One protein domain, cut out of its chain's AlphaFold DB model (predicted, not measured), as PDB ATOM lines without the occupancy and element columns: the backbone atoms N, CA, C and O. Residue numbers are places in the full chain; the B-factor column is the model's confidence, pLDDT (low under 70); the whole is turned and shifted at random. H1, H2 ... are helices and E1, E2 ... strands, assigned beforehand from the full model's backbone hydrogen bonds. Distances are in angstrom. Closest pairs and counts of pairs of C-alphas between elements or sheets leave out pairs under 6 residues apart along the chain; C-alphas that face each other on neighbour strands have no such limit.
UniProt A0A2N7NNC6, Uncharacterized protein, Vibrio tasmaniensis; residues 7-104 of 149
ATOM      1  N   HIS A   7     184.105 218.077 160.299       73.62
ATOM      2  CA  HIS A   7     184.698 216.929 159.620       73.62
ATOM      3  C   HIS A   7     186.202 216.774 159.892       73.62
ATOM      4  O   HIS A   7     186.683 215.654 160.036       73.62
ATOM      5  N   ALA A   8     186.955 217.877 159.982       69.38
ATOM      6  CA  ALA A   8     188.382 217.807 160.297       69.38
ATOM      7  C   ALA A   8     188.613 217.243 161.704       69.38
ATOM      8  O   ALA A   8     189.500 216.423 161.897       69.38
ATOM      9  N   PHE A   9     187.765 217.614 162.661       69.31
ATOM     10  CA  PHE A   9     187.881 217.158 164.043       69.31
ATOM     11  C   PHE A   9     187.648 215.646 164.190       69.31
ATOM     12  O   PHE A   9     188.379 214.967 164.908       69.31
ATOM     13  N   THR A  10     186.672 215.091 163.464       79.06
ATOM     14  CA  THR A  10     186.399 213.645 163.471       79.06
ATOM     15  C   THR A  10     187.582 212.840 162.932       79.06
ATOM     16  O   THR A  10     187.977 211.854 163.550       79.06
ATOM     17  N   LEU A  11     188.193 213.289 161.829       78.19
ATOM     18  CA  LEU A  11     189.358 212.621 161.237       78.19
ATOM     19  C   LEU A  11     190.560 212.599 162.187       78.19
ATOM     20  O   LEU A  11     191.285 211.608 162.249       78.19
ATOM     21  N   ILE A  12     190.749 213.676 162.947       74.44
ATOM     22  CA  ILE A  12     191.844 213.774 163.909       74.44
ATOM     23  C   ILE A  12     191.628 212.816 165.086       74.44
ATOM     24  O   ILE A  12     192.543 212.075 165.442       74.44
ATOM     25  N   ASN A  13     190.411 212.750 165.635       74.06
ATOM     26  CA  ASN A  13     190.083 211.807 166.708       74.06
ATOM     27  C   ASN A  13     190.238 210.344 166.265       74.06
ATOM     28  O   ASN A  13     190.743 209.518 167.023       74.06
ATOM     29  N   GLU A  14     189.848 210.019 165.031       83.19
ATOM     30  CA  GLU A  14     190.055 208.680 164.469       83.19
ATOM     31  C   GLU A  14     191.539 208.330 164.306       83.19
ATOM     32  O   GLU A  14     191.922 207.183 164.533       83.19
ATOM     33  N   ALA A  15     192.382 209.290 163.921       80.56
ATOM     34  CA  ALA A  15     193.821 209.079 163.792       80.56
ATOM     35  C   ALA A  15     194.502 208.918 165.165       80.56
ATOM     36  O   ALA A  15     195.303 208.000 165.349       80.56
ATOM     37  N   ILE A  16     194.106 209.715 166.165       78.50
ATOM     38  CA  ILE A  16     194.560 209.539 167.555       78.50
ATOM     39  C   ILE A  16     194.151 208.154 168.080       78.50
ATOM     40  O   ILE A  16     194.971 207.454 168.670       78.50
ATOM     41  N   ALA A  17     192.921 207.706 167.802       80.56
ATOM     42  CA  ALA A  17     192.447 206.374 168.187       80.56
ATOM     43  C   ALA A  17     193.238 205.229 167.525       80.56
ATOM     44  O   ALA A  17     193.319 204.132 168.079       80.56
ATOM     45  N   LYS A  18     193.855 205.475 166.363       87.50
ATOM     46  CA  LYS A  18     194.762 204.533 165.681       87.50
ATOM     47  C   LYS A  18     196.197 204.578 166.220       87.50
ATOM     48  O   LYS A  18     197.037 203.811 165.755       87.50
ATOM     49  N   GLY A  19     196.480 205.437 167.200       83.69
ATOM     50  CA  GLY A  19     197.809 205.618 167.780       83.69
ATOM     51  C   GLY A  19     198.725 206.515 166.949       83.69
ATOM     52  O   GLY A  19     199.940 206.492 167.151       83.69
ATOM     53  N   GLU A  20     198.181 207.293 166.011       84.69
ATOM     54  CA  GLU A  20     198.971 208.287 165.289       84.69
ATOM     55  C   GLU A  20     199.321 209.466 166.207       84.69
ATOM     56  O   GLU A  20     198.528 209.909 167.039       84.69
ATOM     57  N   SER A  21     200.539 209.988 166.055       81.19
ATOM     58  CA  SER A  21     201.000 211.144 166.822       81.19
ATOM     59  C   SER A  21     200.214 212.400 166.422       81.19
ATOM     60  O   SER A  21     200.176 212.731 165.232       81.19
ATOM     61  N   PRO A  22     199.690 213.190 167.380       76.81
ATOM     62  CA  PRO A  22     199.022 214.466 167.097       76.81
ATOM     63  C   PRO A  22     199.860 215.438 166.255       76.81
ATOM     64  O   PRO A  22     199.323 216.236 165.488       76.81
ATOM     65  N   VAL A  23     201.192 215.358 166.354       80.00
ATOM     66  CA  VAL A  23     202.116 216.176 165.554       80.00
ATOM     67  C   VAL A  23     202.096 215.773 164.079       80.00
ATOM     68  O   VAL A  23     202.166 216.636 163.204       80.00
ATOM     69  N   ASP A  24     202.009 214.475 163.796       82.19
ATOM     70  CA  ASP A  24     201.999 213.970 162.423       82.19
ATOM     71  C   ASP A  24     200.640 214.209 161.761       82.19
ATOM     72  O   ASP A  24     200.600 214.596 160.594       82.19
ATOM     73  N   ILE A  25     199.553 214.124 162.537       82.69
ATOM     74  CA  ILE A  25     198.202 214.501 162.101       82.69
ATOM     75  C   ILE A  25     198.138 215.998 161.751       82.69
ATOM     76  O   ILE A  25     197.650 216.379 160.688       82.69
ATOM     77  N   ALA A  26     198.677 216.869 162.610       82.06
ATOM     78  CA  ALA A  26     198.733 218.304 162.327       82.06
ATOM     79  C   ALA A  26     199.506 218.596 161.025       82.06
ATOM     80  O   ALA A  26     199.075 219.407 160.201       82.06
ATOM     81  N   ARG A  27     200.618 217.879 160.796       84.25
ATOM     82  CA  ARG A  27     201.437 218.013 159.584       84.25
ATOM     83  C   ARG A  27     200.714 217.519 158.328       84.25
ATOM     84  O   ARG A  27     200.823 218.174 157.295       84.25
ATOM     85  N   SER A  28     200.002 216.394 158.391       85.75
ATOM     86  CA  SER A  28     199.314 215.814 157.228       85.75
ATOM     87  C   SER A  28     198.093 216.629 156.801       85.75
ATOM     88  O   SER A  28     197.820 216.744 155.607       85.75
ATOM     89  N   HIS A  29     197.398 217.246 157.758       80.12
ATOM     90  CA  HIS A  29     196.180 218.015 157.506       80.12
ATOM     91  C   HIS A  29     196.395 219.532 157.410       80.12
ATOM     92  O   HIS A  29     195.422 220.263 157.221       80.12
ATOM     93  N   ASN A  30     197.642 220.016 157.508       81.25
ATOM     94  CA  ASN A  30     197.977 221.446 157.548       81.25
ATOM     95  C   ASN A  30     197.135 222.216 158.593       81.25
ATOM     96  O   ASN A  30     196.687 223.336 158.347       81.25
ATOM     97  N   ALA A  31     196.883 221.571 159.734       79.50
ATOM     98  CA  ALA A  31     196.123 222.104 160.859       79.50
ATOM     99  C   ALA A  31     197.075 222.495 161.993       79.50
ATOM    100  O   ALA A  31     198.191 221.974 162.085       79.50
ATOM    101  N   SER A  32     196.649 223.394 162.881       80.44
ATOM    102  CA  SER A  32     197.446 223.665 164.078       80.44
ATOM    103  C   SER A  32     197.402 222.466 165.031       80.44
ATOM    104  O   SER A  32     196.399 221.761 165.141       80.44
ATOM    105  N   ILE A  33     198.489 222.248 165.774       76.75
ATOM    106  CA  ILE A  33     198.552 221.188 166.795       76.75
ATOM    107  C   ILE A  33     197.448 221.374 167.851       76.75
ATOM    108  O   ILE A  33     196.906 220.396 168.353       76.75
ATOM    109  N   LEU A  34     197.089 222.621 168.169       72.38
ATOM    110  CA  LEU A  34     196.025 222.939 169.126       72.38
ATOM    111  C   LEU A  34     194.645 222.504 168.617       72.38
ATOM    112  O   LEU A  34     193.887 221.898 169.367       72.38
ATOM    113  N   GLU A  35     194.347 222.750 167.339       72.06
ATOM    114  CA  GLU A  35     193.109 222.272 166.712       72.06
ATOM    115  C   GLU A  35     193.062 220.745 166.654       72.06
ATOM    116  O   GLU A  35     191.993 220.168 166.827       72.06
ATOM    117  N   ALA A  36     194.212 220.095 166.453       71.19
ATOM    118  CA  ALA A  36     194.287 218.642 166.406       71.19
ATOM    119  C   ALA A  36     194.038 217.980 167.765       71.19
ATOM    120  O   ALA A  36     193.426 216.924 167.847       71.19
ATOM    121  N   ILE A  37     194.483 218.599 168.853       71.81
ATOM    122  CA  ILE A  37     194.252 218.042 170.188       71.81
ATOM    123  C   ILE A  37     192.793 218.237 170.614       71.81
ATOM    124  O   ILE A  37     192.294 217.510 171.470       71.81
ATOM    125  N   GLY A  38     192.106 219.230 170.049       65.75
ATOM    126  CA  GLY A  38     190.726 219.513 170.411       65.75
ATOM    127  C   GLY A  38     190.530 219.927 171.868       65.75
ATOM    128  O   GLY A  38     189.405 219.949 172.360       65.75
ATOM    129  N   ALA A  39     191.622 220.240 172.566       63.19
ATOM    130  CA  ALA A  39     191.566 220.692 173.937       63.19
ATOM    131  C   ALA A  39     191.091 222.142 173.948       63.19
ATOM    132  O   ALA A  39     191.772 223.030 173.429       63.19
ATOM    133  N   ASP A  40     189.972 222.382 174.625       64.12
ATOM    134  CA  ASP A  40     189.644 223.691 175.175       64.12
ATOM    135  C   ASP A  40     190.711 224.032 176.224       64.12
ATOM    136  O   ASP A  40     190.551 223.828 177.430       64.12
ATOM    137  N   SER A  41     191.878 224.484 175.764       62.66
ATOM    138  CA  SER A  41     192.950 224.862 176.666       62.66
ATOM    139  C   SER A  41     192.505 226.117 177.409       62.66
ATOM    140  O   SER A  41     192.466 227.207 176.844       62.66
ATOM    141  N   TYR A  42     192.209 225.976 178.704       78.00
ATOM    142  CA  TYR A  42     191.870 227.096 179.595       78.00
ATOM    143  C   TYR A  42     192.951 228.186 179.663       78.00
ATOM    144  O   TYR A  42     192.700 229.276 180.187       78.00
ATOM    145  N   TYR A  43     194.157 227.874 179.192       83.56
ATOM    146  CA  TYR A  43     195.296 228.767 179.123       83.56
ATOM    147  C   TYR A  43     195.582 229.143 177.674       83.56
ATOM    148  O   TYR A  43     195.726 228.275 176.818       83.56
ATOM    149  N   GLU A  44     195.734 230.440 177.418       85.56
ATOM    150  CA  GLU A  44     196.260 230.931 176.147       85.56
ATOM    151  C   GLU A  44     197.734 230.532 176.035       85.56
ATOM    152  O   GLU A  44     198.599 231.105 176.702       85.56
ATOM    153  N   LEU A  45     198.018 229.520 175.216       89.38
ATOM    154  CA  LEU A  45     199.369 229.021 175.001       89.38
ATOM    155  C   LEU A  45     199.815 229.325 173.566       89.38
ATOM    156  O   LEU A  45     199.455 228.586 172.648       89.38
ATOM    157  N   PRO A  46     200.628 230.378 173.340       90.62
ATOM    158  CA  PRO A  46     201.142 230.667 172.009       90.62
ATOM    159  C   PRO A  46     201.922 229.470 171.461       90.62
ATOM    160  O   PRO A  46     202.756 228.893 172.165       90.62
ATOM    161  N   GLU A  47     201.718 229.131 170.189       88.50
ATOM    162  CA  GLU A  47     202.310 227.937 169.571       88.50
ATOM    163  C   GLU A  47     203.839 227.886 169.729       88.50
ATOM    164  O   GLU A  47     204.415 226.863 170.104       88.50
ATOM    165  N   ARG A  48     204.506 229.034 169.556       92.19
ATOM    166  CA  ARG A  48     205.954 229.166 169.773       92.19
ATOM    167  C   ARG A  48     206.374 228.760 171.190       92.19
ATOM    168  O   ARG A  48     207.465 228.219 171.377       92.19
ATOM    169  N   VAL A  49     205.562 229.049 172.204       94.00
ATOM    170  CA  VAL A  49     205.839 228.657 173.593       94.00
ATOM    171  C   VAL A  49     205.662 227.151 173.745       94.00
ATOM    172  O   VAL A  49     206.573 226.506 174.263       94.00
ATOM    173  N   LEU A  50     204.559 226.592 173.238       92.19
ATOM    174  CA  LEU A  50     204.289 225.153 173.274       92.19
ATOM    175  C   LEU A  50     205.432 224.351 172.634       92.19
ATOM    176  O   LEU A  50     206.030 223.506 173.297       92.19
ATOM    177  N   GLN A  51     205.827 224.681 171.401       91.00
ATOM    178  CA  GLN A  51     206.917 223.999 170.692       91.00
ATOM    179  C   GLN A  51     208.236 224.027 171.485       91.00
ATOM    180  O   GLN A  51     208.915 223.008 171.629       91.00
ATOM    181  N   ASN A  52     208.587 225.178 172.067       95.38
ATOM    182  CA  ASN A  52     209.787 225.303 172.897       95.38
ATOM    183  C   ASN A  52     209.713 224.456 174.176       95.38
ATOM    184  O   ASN A  52     210.738 223.953 174.640       95.38
ATOM    185  N   ARG A  53     208.525 224.311 174.773       95.38
ATOM    186  CA  ARG A  53     208.315 223.498 175.977       95.38
ATOM    187  C   ARG A  53     208.364 222.008 175.661       95.38
ATOM    188  O   ARG A  53     209.036 221.293 176.403       95.38
ATOM    189  N   LEU A  54     207.759 221.579 174.553       93.75
ATOM    190  CA  LEU A  54     207.846 220.208 174.041       93.75
ATOM    191  C   LEU A  54     209.307 219.825 173.774       93.75
ATOM    192  O   LEU A  54     209.793 218.836 174.311       93.75
ATOM    193  N   LYS A  55     210.064 220.678 173.069       94.75
ATOM    194  CA  LYS A  55     211.499 220.455 172.803       94.75
ATOM    195  C   LYS A  55     212.342 220.322 174.079       94.75
ATOM    196  O   LYS A  55     213.357 219.636 174.078       94.75
ATOM    197  N   ARG A  56     211.947 220.992 175.165       96.44
ATOM    198  CA  ARG A  56     212.620 220.930 176.477       96.44
ATOM    199  C   ARG A  56     212.096 219.804 177.379       96.44
ATOM    200  O   ARG A  56     212.536 219.723 178.524       96.44
ATOM    201  N   GLY A  57     211.118 219.017 176.926       95.62
ATOM    202  CA  GLY A  57     210.441 218.007 177.741       95.62
ATOM    203  C   GLY A  57     209.654 218.594 178.917       95.62
ATOM    204  O   GLY A  57     209.422 217.911 179.904       95.62
ATOM    205  N   LYS A  58     209.271 219.876 178.875       97.56
ATOM    206  CA  LYS A  58     208.479 220.519 179.945       97.56
ATOM    207  C   LYS A  58     206.975 220.383 179.758       97.56
ATOM    208  O   LYS A  58     206.226 220.682 180.685       97.56
ATOM    209  N   MET A  59     206.560 219.950 178.579       97.06
ATOM    210  CA  MET A  59     205.193 219.590 178.245       97.06
ATOM    211  C   MET A  59     205.227 218.314 177.409       97.06
ATOM    212  O   MET A  59     206.247 218.041 176.770       97.06
ATOM    213  N   ILE A  60     204.127 217.576 177.418       94.94
ATOM    214  CA  ILE A  60     203.857 216.459 176.512       94.94
ATOM    215  C   ILE A  60     202.436 216.604 175.965       94.94
ATOM    216  O   ILE A  60     201.624 217.346 176.521       94.94
ATOM    217  N   ILE A  61     202.163 215.932 174.852       90.38
ATOM    218  CA  ILE A  61     200.814 215.800 174.305       90.38
ATOM    219  C   ILE A  61     200.403 214.352 174.559       90.38
ATOM    220  O   ILE A  61     201.049 213.443 174.039       90.38
ATOM    221  N   SER A  62     199.393 214.155 175.398       87.44
ATOM    222  CA  SER A  62     198.789 212.860 175.694       87.44
ATOM    223  C   SER A  62     197.427 212.737 175.008       87.44
ATOM    224  O   SER A  62     196.991 213.640 174.290       87.44
ATOM    225  N   ILE A  63     196.755 211.605 175.226       79.38
ATOM    226  CA  ILE A  63     195.380 211.388 174.764       79.38
ATOM    227  C   ILE A  63     194.387 212.361 175.417       79.38
ATOM    228  O   ILE A  63     193.407 212.742 174.788       79.38
ATOM    229  N   ASP A  64     194.681 212.806 176.643       82.25
ATOM    230  CA  ASP A  64     193.845 213.734 177.412       82.25
ATOM    231  C   ASP A  64     194.150 215.208 177.085       82.25
ATOM    232  O   ASP A  64     193.480 216.123 177.567       82.25
ATOM    233  N   GLY A  65     195.169 215.451 176.258       88.25
ATOM    234  CA  GLY A  65     195.513 216.760 175.727       88.25
ATOM    235  C   GLY A  65     196.920 217.222 176.087       88.25
ATOM    236  O   GLY A  65     197.882 216.457 176.064       88.25
ATOM    237  N   ILE A  66     197.077 218.522 176.348       92.62
ATOM    238  CA  ILE A  66     198.382 219.091 176.705       92.62
ATOM    239  C   ILE A  66     198.620 218.876 178.195       92.62
ATOM    240  O   ILE A  66     197.867 219.372 179.030       92.62
ATOM    241  N   GLU A  67     199.727 218.224 178.531       95.12
ATOM    242  CA  GLU A  67     200.176 218.060 179.907       95.12
ATOM    243  C   GLU A  67     201.455 218.853 180.164       95.12
ATOM    244  O   GLU A  67     202.340 218.974 179.310       95.12
ATOM    245  N   LYS A  68     201.584 219.388 181.377       96.75
ATOM    246  CA  LYS A  68     202.729 220.182 181.826       96.75
ATOM    247  C   LYS A  68     203.424 219.500 182.995       96.75
ATOM    248  O   LYS A  68     202.783 219.021 183.925       96.75
ATOM    249  N   GLN A  69     204.755 219.512 182.974       98.31
ATOM    250  CA  GLN A  69     205.559 218.982 184.071       98.31
ATOM    251  C   GLN A  69     205.559 219.945 185.264       98.31
ATOM    252  O   GLN A  69     205.974 221.102 185.139       98.31
ATOM    253  N   CYS A  70     205.182 219.454 186.443       98.50
ATOM    254  CA  CYS A  70     205.325 220.189 187.694       98.50
ATOM    255  C   CYS A  70     206.808 220.338 188.068       98.50
ATOM    256  O   CYS A  70     207.531 219.353 188.189       98.50
ATOM    257  N   THR A  71     207.273 221.558 188.349       98.00
ATOM    258  CA  THR A  71     208.677 221.795 188.741       98.00
ATOM    259  C   THR A  71     209.044 221.278 190.136       98.00
ATOM    260  O   THR A  71     210.219 221.293 190.483       98.00
ATOM    261  N   SER A  72     208.062 220.850 190.940       97.75
ATOM    262  CA  SER A  72     208.280 220.349 192.304       97.75
ATOM    263  C   SER A  72     208.250 218.822 192.393       97.75
ATOM    264  O   SER A  72     209.173 218.251 192.964       97.75
ATOM    265  N   CYS A  73     207.208 218.158 191.875       98.19
ATOM    266  CA  CYS A  73     207.111 216.690 191.903       98.19
ATOM    267  C   CYS A  73     207.623 216.010 190.626       98.19
ATOM    268  O   CYS A  73     207.780 214.798 190.625       98.19
ATOM    269  N   LEU A  74     207.918 216.772 189.564       97.88
ATOM    270  CA  LEU A  74     208.409 216.291 188.261       97.88
ATOM    271  C   LEU A  74     207.440 215.406 187.458       97.88
ATOM    272  O   LEU A  74     207.795 214.969 186.364       97.88
ATOM    273  N   GLU A  75     206.216 215.216 187.944       98.00
ATOM    274  CA  GLU A  75     205.129 214.530 187.238       98.00
ATOM    275  C   GLU A  75     204.469 215.449 186.196       98.00
ATOM    276  O   GLU A  75     204.450 216.678 186.357       98.00
ATOM    277  N   TYR A  76     203.930 214.845 185.135       97.69
ATOM    278  CA  TYR A  76     203.110 215.522 184.132       97.69
ATOM    279  C   TYR A  76     201.648 215.509 184.574       97.69
ATOM    280  O   TYR A  76     201.154 214.502 185.072       97.69
ATOM    281  N   TRP A  77     200.988 216.655 184.431       96.69
ATOM    282  CA  TRP A  77     199.584 216.837 184.781       96.69
ATOM    283  C   TRP A  77     198.865 217.577 183.655       96.69
ATOM    284  O   TRP A  77     199.499 218.438 183.026       96.69
ATOM    285  N   PRO A  78     197.564 217.323 183.430       94.81
ATOM    286  CA  PRO A  78     196.774 218.080 182.466       94.81
ATOM    287  C   PRO A  78     196.921 219.588 182.683       94.81
ATOM    288  O   PRO A  78     196.881 220.075 183.816       94.81
ATOM    289  N   LEU A  79     197.129 220.342 181.601       95.00
ATOM    290  CA  LEU A  79     197.272 221.799 181.633       95.00
ATOM    291  C   LEU A  79     195.898 222.465 181.807       95.00
ATOM    292  O   LEU A  79     195.411 223.189 180.940       95.00
ATOM    293  N   THR A  80     195.265 222.206 182.947       94.06
ATOM    294  CA  THR A  80     193.931 222.691 183.303       94.06
ATOM    295  C   THR A  80     193.942 223.353 184.685       94.06
ATOM    296  O   THR A  80     194.919 223.267 185.443       94.06
ATOM    297  N   ARG A  81     192.856 224.062 185.022       93.56
ATOM    298  CA  ARG A  81     192.745 224.817 186.283       93.56
ATOM    299  C   ARG A  81     192.593 223.919 187.510       93.56
ATOM    300  O   ARG A  81     192.814 224.388 188.624       93.56
ATOM    301  N   GLU A  82     192.240 222.648 187.324       94.81
ATOM    302  CA  GLU A  82     192.185 221.653 188.397       94.81
ATOM    303  C   GLU A  82     193.583 221.269 188.898       94.81
ATOM    304  O   GLU A  82     193.743 220.945 190.075       94.81
ATOM    305  N   PHE A  83     194.604 221.329 188.035       96.69
ATOM    306  CA  PHE A  83     195.965 220.898 188.372       96.69
ATOM    307  C   PHE A  83     196.953 222.052 188.538       96.69
ATOM    308  O   PHE A  83     197.928 221.909 189.284       96.69
ATOM    309  N   PHE A  84     196.709 223.204 187.909       97.12
ATOM    310  CA  PHE A  84     197.584 224.372 187.991       97.12
ATOM    311  C   PHE A  84     196.821 225.659 188.318       97.12
ATOM    312  O   PHE A  84     195.703 225.893 187.875       97.12
ATOM    313  N   HIS A  85     197.455 226.553 189.080       96.44
ATOM    314  CA  HIS A  85     196.925 227.901 189.280       96.44
ATOM    315  C   HIS A  85     197.192 228.785 188.056       96.44
ATOM    316  O   HIS A  85     198.230 228.664 187.398       96.44
ATOM    317  N   ALA A  86     196.278 229.719 187.783       96.00
ATOM    318  CA  ALA A  86     196.525 230.782 186.819       96.00
ATOM    319  C   ALA A  86     197.640 231.713 187.314       96.00
ATOM    320  O   ALA A  86     197.681 232.088 188.487       96.00
ATOM    321  N   ASN A  87     198.554 232.071 186.416       95.94
ATOM    322  CA  ASN A  87     199.629 233.014 186.686       95.94
ATOM    323  C   ASN A  87     199.896 233.896 185.464       95.94
ATOM    324  O   ASN A  87     200.694 233.534 184.601       95.94
ATOM    325  N   ASN A  88     199.301 235.085 185.461       94.69
ATOM    326  CA  ASN A  88     199.394 236.055 184.365       94.69
ATOM    327  C   ASN A  88     200.809 236.635 184.163       94.69
ATOM    328  O   ASN A  88     201.046 237.344 183.193       94.69
ATOM    329  N   SER A  89     201.753 236.376 185.078       94.75
ATOM    330  CA  SER A  89     203.155 236.784 184.896       94.75
ATOM    331  C   SER A  89     203.952 235.830 184.001       94.75
ATOM    332  O   SER A  89     204.997 236.210 183.474       94.75
ATOM    333  N   ASN A  90     203.472 234.597 183.810       94.12
ATOM    334  CA  ASN A  90     204.111 233.630 182.929       94.12
ATOM    335  C   ASN A  90     203.532 233.723 181.513       94.12
ATOM    336  O   ASN A  90     202.342 233.940 181.330       94.12
ATOM    337  N   THR A  91     204.361 233.460 180.499       93.56
ATOM    338  CA  THR A  91     203.949 233.496 179.081       93.56
ATOM    339  C   THR A  91     202.870 232.467 178.721       93.56
ATOM    340  O   THR A  91     202.207 232.621 177.706       93.56
ATOM    341  N   ASP A  92     202.720 231.404 179.514       92.25
ATOM    342  CA  ASP A  92     201.677 230.380 179.367       92.25
ATOM    343  C   ASP A  92     200.476 230.615 180.299       92.25
ATOM    344  O   ASP A  92     199.645 229.725 180.460       92.25
ATOM    345  N   ASN A  93     200.412 231.770 180.978       94.31
ATOM    346  CA  ASN A  93     199.394 232.124 181.971       94.31
ATOM    347  C   ASN A  93     199.194 231.075 183.085       94.31
ATOM    348  O   ASN A  93     198.170 231.066 183.773       94.31
ATOM    349  N   CYS A  94     200.174 230.194 183.304       95.94
ATOM    350  CA  CYS A  94     200.047 229.021 184.158       95.94
ATOM    351  C   CYS A  94     201.222 228.920 185.132       95.94
ATOM    352  O   CYS A  94     202.393 229.069 184.770       95.94
ATOM    353  N   HIS A  95     200.939 228.585 186.389       97.00
ATOM    354  CA  HIS A  95     201.983 228.354 187.381       97.00
ATOM    355  C   HIS A  95     202.878 227.155 186.999       97.00
ATOM    356  O   HIS A  95     202.446 226.239 186.301       97.00
ATOM    357  N   GLY A  96     204.155 227.173 187.404       97.06
ATOM    358  CA  GLY A  96     205.113 226.089 187.106       97.06
ATOM    359  C   GLY A  96     204.969 224.859 188.011       97.06
ATOM    360  O   GLY A  96     205.387 223.760 187.656       97.06
ATOM    361  N   THR A  97     204.343 225.050 189.167       98.12
ATOM    362  CA  THR A  97     204.110 224.028 190.192       98.12
ATOM    363  C   THR A  97     202.627 223.674 190.227       98.12
ATOM    364  O   THR A  97     201.801 224.587 190.164       98.12
ATOM    365  N   CYS A  98     202.294 222.386 190.360       98.38
ATOM    366  CA  CYS A  98     200.910 221.937 190.511       98.38
ATOM    367  C   CYS A  98     200.293 222.425 191.834       98.38
ATOM    368  O   CYS A  98     201.008 222.703 192.804       98.38
ATOM    369  N   ILE A  99     198.960 222.495 191.887       98.06
ATOM    370  CA  ILE A  99     198.196 222.992 193.044       98.06
ATOM    371  C   ILE A  99     198.568 222.231 194.321       98.06
ATOM    372  O   ILE A  99     198.852 222.845 195.349       98.06
ATOM    373  N   SER A 100     198.668 220.903 194.255       97.69
ATOM    374  CA  SER A 100     199.042 220.059 195.396       97.69
ATOM    375  C   SER A 100     200.400 220.444 195.996       97.69
ATOM    376  O   SER A 100     200.528 220.629 197.210       97.69
ATOM    377  N   CYS A 101     201.421 220.618 195.153       98.31
ATOM    378  CA  CYS A 101     202.751 221.031 195.601       98.31
ATOM    379  C   CYS A 101     202.756 222.473 196.134       98.31
ATOM    380  O   CYS A 101     203.434 222.766 197.122       98.31
ATOM    381  N   GLU A 102     201.971 223.367 195.531       97.62
ATOM    382  CA  GLU A 102     201.828 224.755 195.973       97.62
ATOM    383  C   GLU A 102     201.140 224.860 197.348       97.62
ATOM    384  O   GLU A 102     201.588 225.609 198.222       97.62
ATOM    385  N   ILE A 103     200.123 224.035 197.612       96.12
ATOM    386  CA  ILE A 103     199.481 223.921 198.930       96.12
ATOM    387  C   ILE A 103     200.497 223.474 199.985       96.12
ATOM    388  O   ILE A 103     200.577 224.083 201.058       96.12
ATOM    389  N   ILE A 104     201.313 222.459 199.683       95.56
ATOM    390  CA  ILE A 104     202.360 221.976 200.594       95.56
ATOM    391  C   ILE A 104     203.382 223.088 200.868       95.56
ATOM    392  O   ILE A 104     203.733 223.334 202.026       95.56
TER     393      ILE A 104
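Overview. This is residues 7 to 104 of the 149 residues of an uncharacterized protein of Vibrio tasmaniensis (UniProt A0A2N7NNC6). An elongated domain in three parts set in a row: a cluster of three short helices, H1, H2 and H3, at one end, a small three-stranded sheet, E1 E2 E3, with H4 standing up from it in the middle, and a two-stranded hairpin, E4 and E5, at the other end. The last helix, H5, follows E5 directly and makes the far tip. The printed part has 98 residues, with the named elements in the order H1 H2 H3 H4 E1 E2 E3 E4 E5 H5; both sheets are antiparallel, in the orders E1 - E2 - E3 and E4 - E5. The class is mixed, helices and strands, and the whole is compact by its radius of gyration of the C-alphas, 13.9 A, with spans of 43 by 23 by 23 A.

Along the chain. H1 is residues 7 to 17, 15.6 A long, and begins at C-alpha 7 (184.698, 216.929, 159.620). H2 is residues 22 to 29, 10.6 A, and H3 residues 33 to 37. H4 is residues 47 to 55, 12.3 A, beginning at C-alpha 47 (202.310, 227.937, 169.571). The strands are E1, residues 59 to 62, E2, residues 65 to 69, 13.2 A, E3, residues 76 to 78, E4, residues 84 to 86, and E5, residues 94 to 98. H5 is residues 99 to 104 and ends at C-alpha 104 (202.360, 221.976, 200.594).

Arrangement. H1 and H2 form a helical hairpin and touch at a steep tilt of 39 degrees, opposite ways; their closest C-alphas are those of Ile 12 and Ile 25, 6.6 A apart. H3 touches H2, with the C-alphas of Ala 26 and Ile 33 closest at 5.3 A, and touches H1 at Ile 12 and Ala 36, whose C-alphas are 6.0 A apart. H3 only grazes the sheet E1 E2 E3 and is near H4. H4 stands up from this sheet over E1, at a height of 9.2 A. E1 E2 E3 is a meander, each strand the antiparallel neighbour of the one before. Between E1 and E2, N 62 and O 65 are 2.8 A apart, and between E2 and E3, N 68 and O 77 are 2.8 A apart, both within hydrogen-bond range. In the hairpin of E4 and E5, N 95 and O 85 are within range at 2.9 A. The closest C-alphas of E3 and E5 are those of Trp 77 and Cys 98, 7.8 A apart; H1 and H5 are apart. In H1, H2, H3, H4 and H5, every O i to N i+4 pair is within hydrogen-bond range.

Size, cuts and confidence. The two C-alphas farthest apart, those of His 7 and Ile 104, are 44.9 A apart. The printed part has no cut and no long link. The mean pLDDT of the printed part is 88.0; residues 8 to 9 and 38 to 41 are under 70.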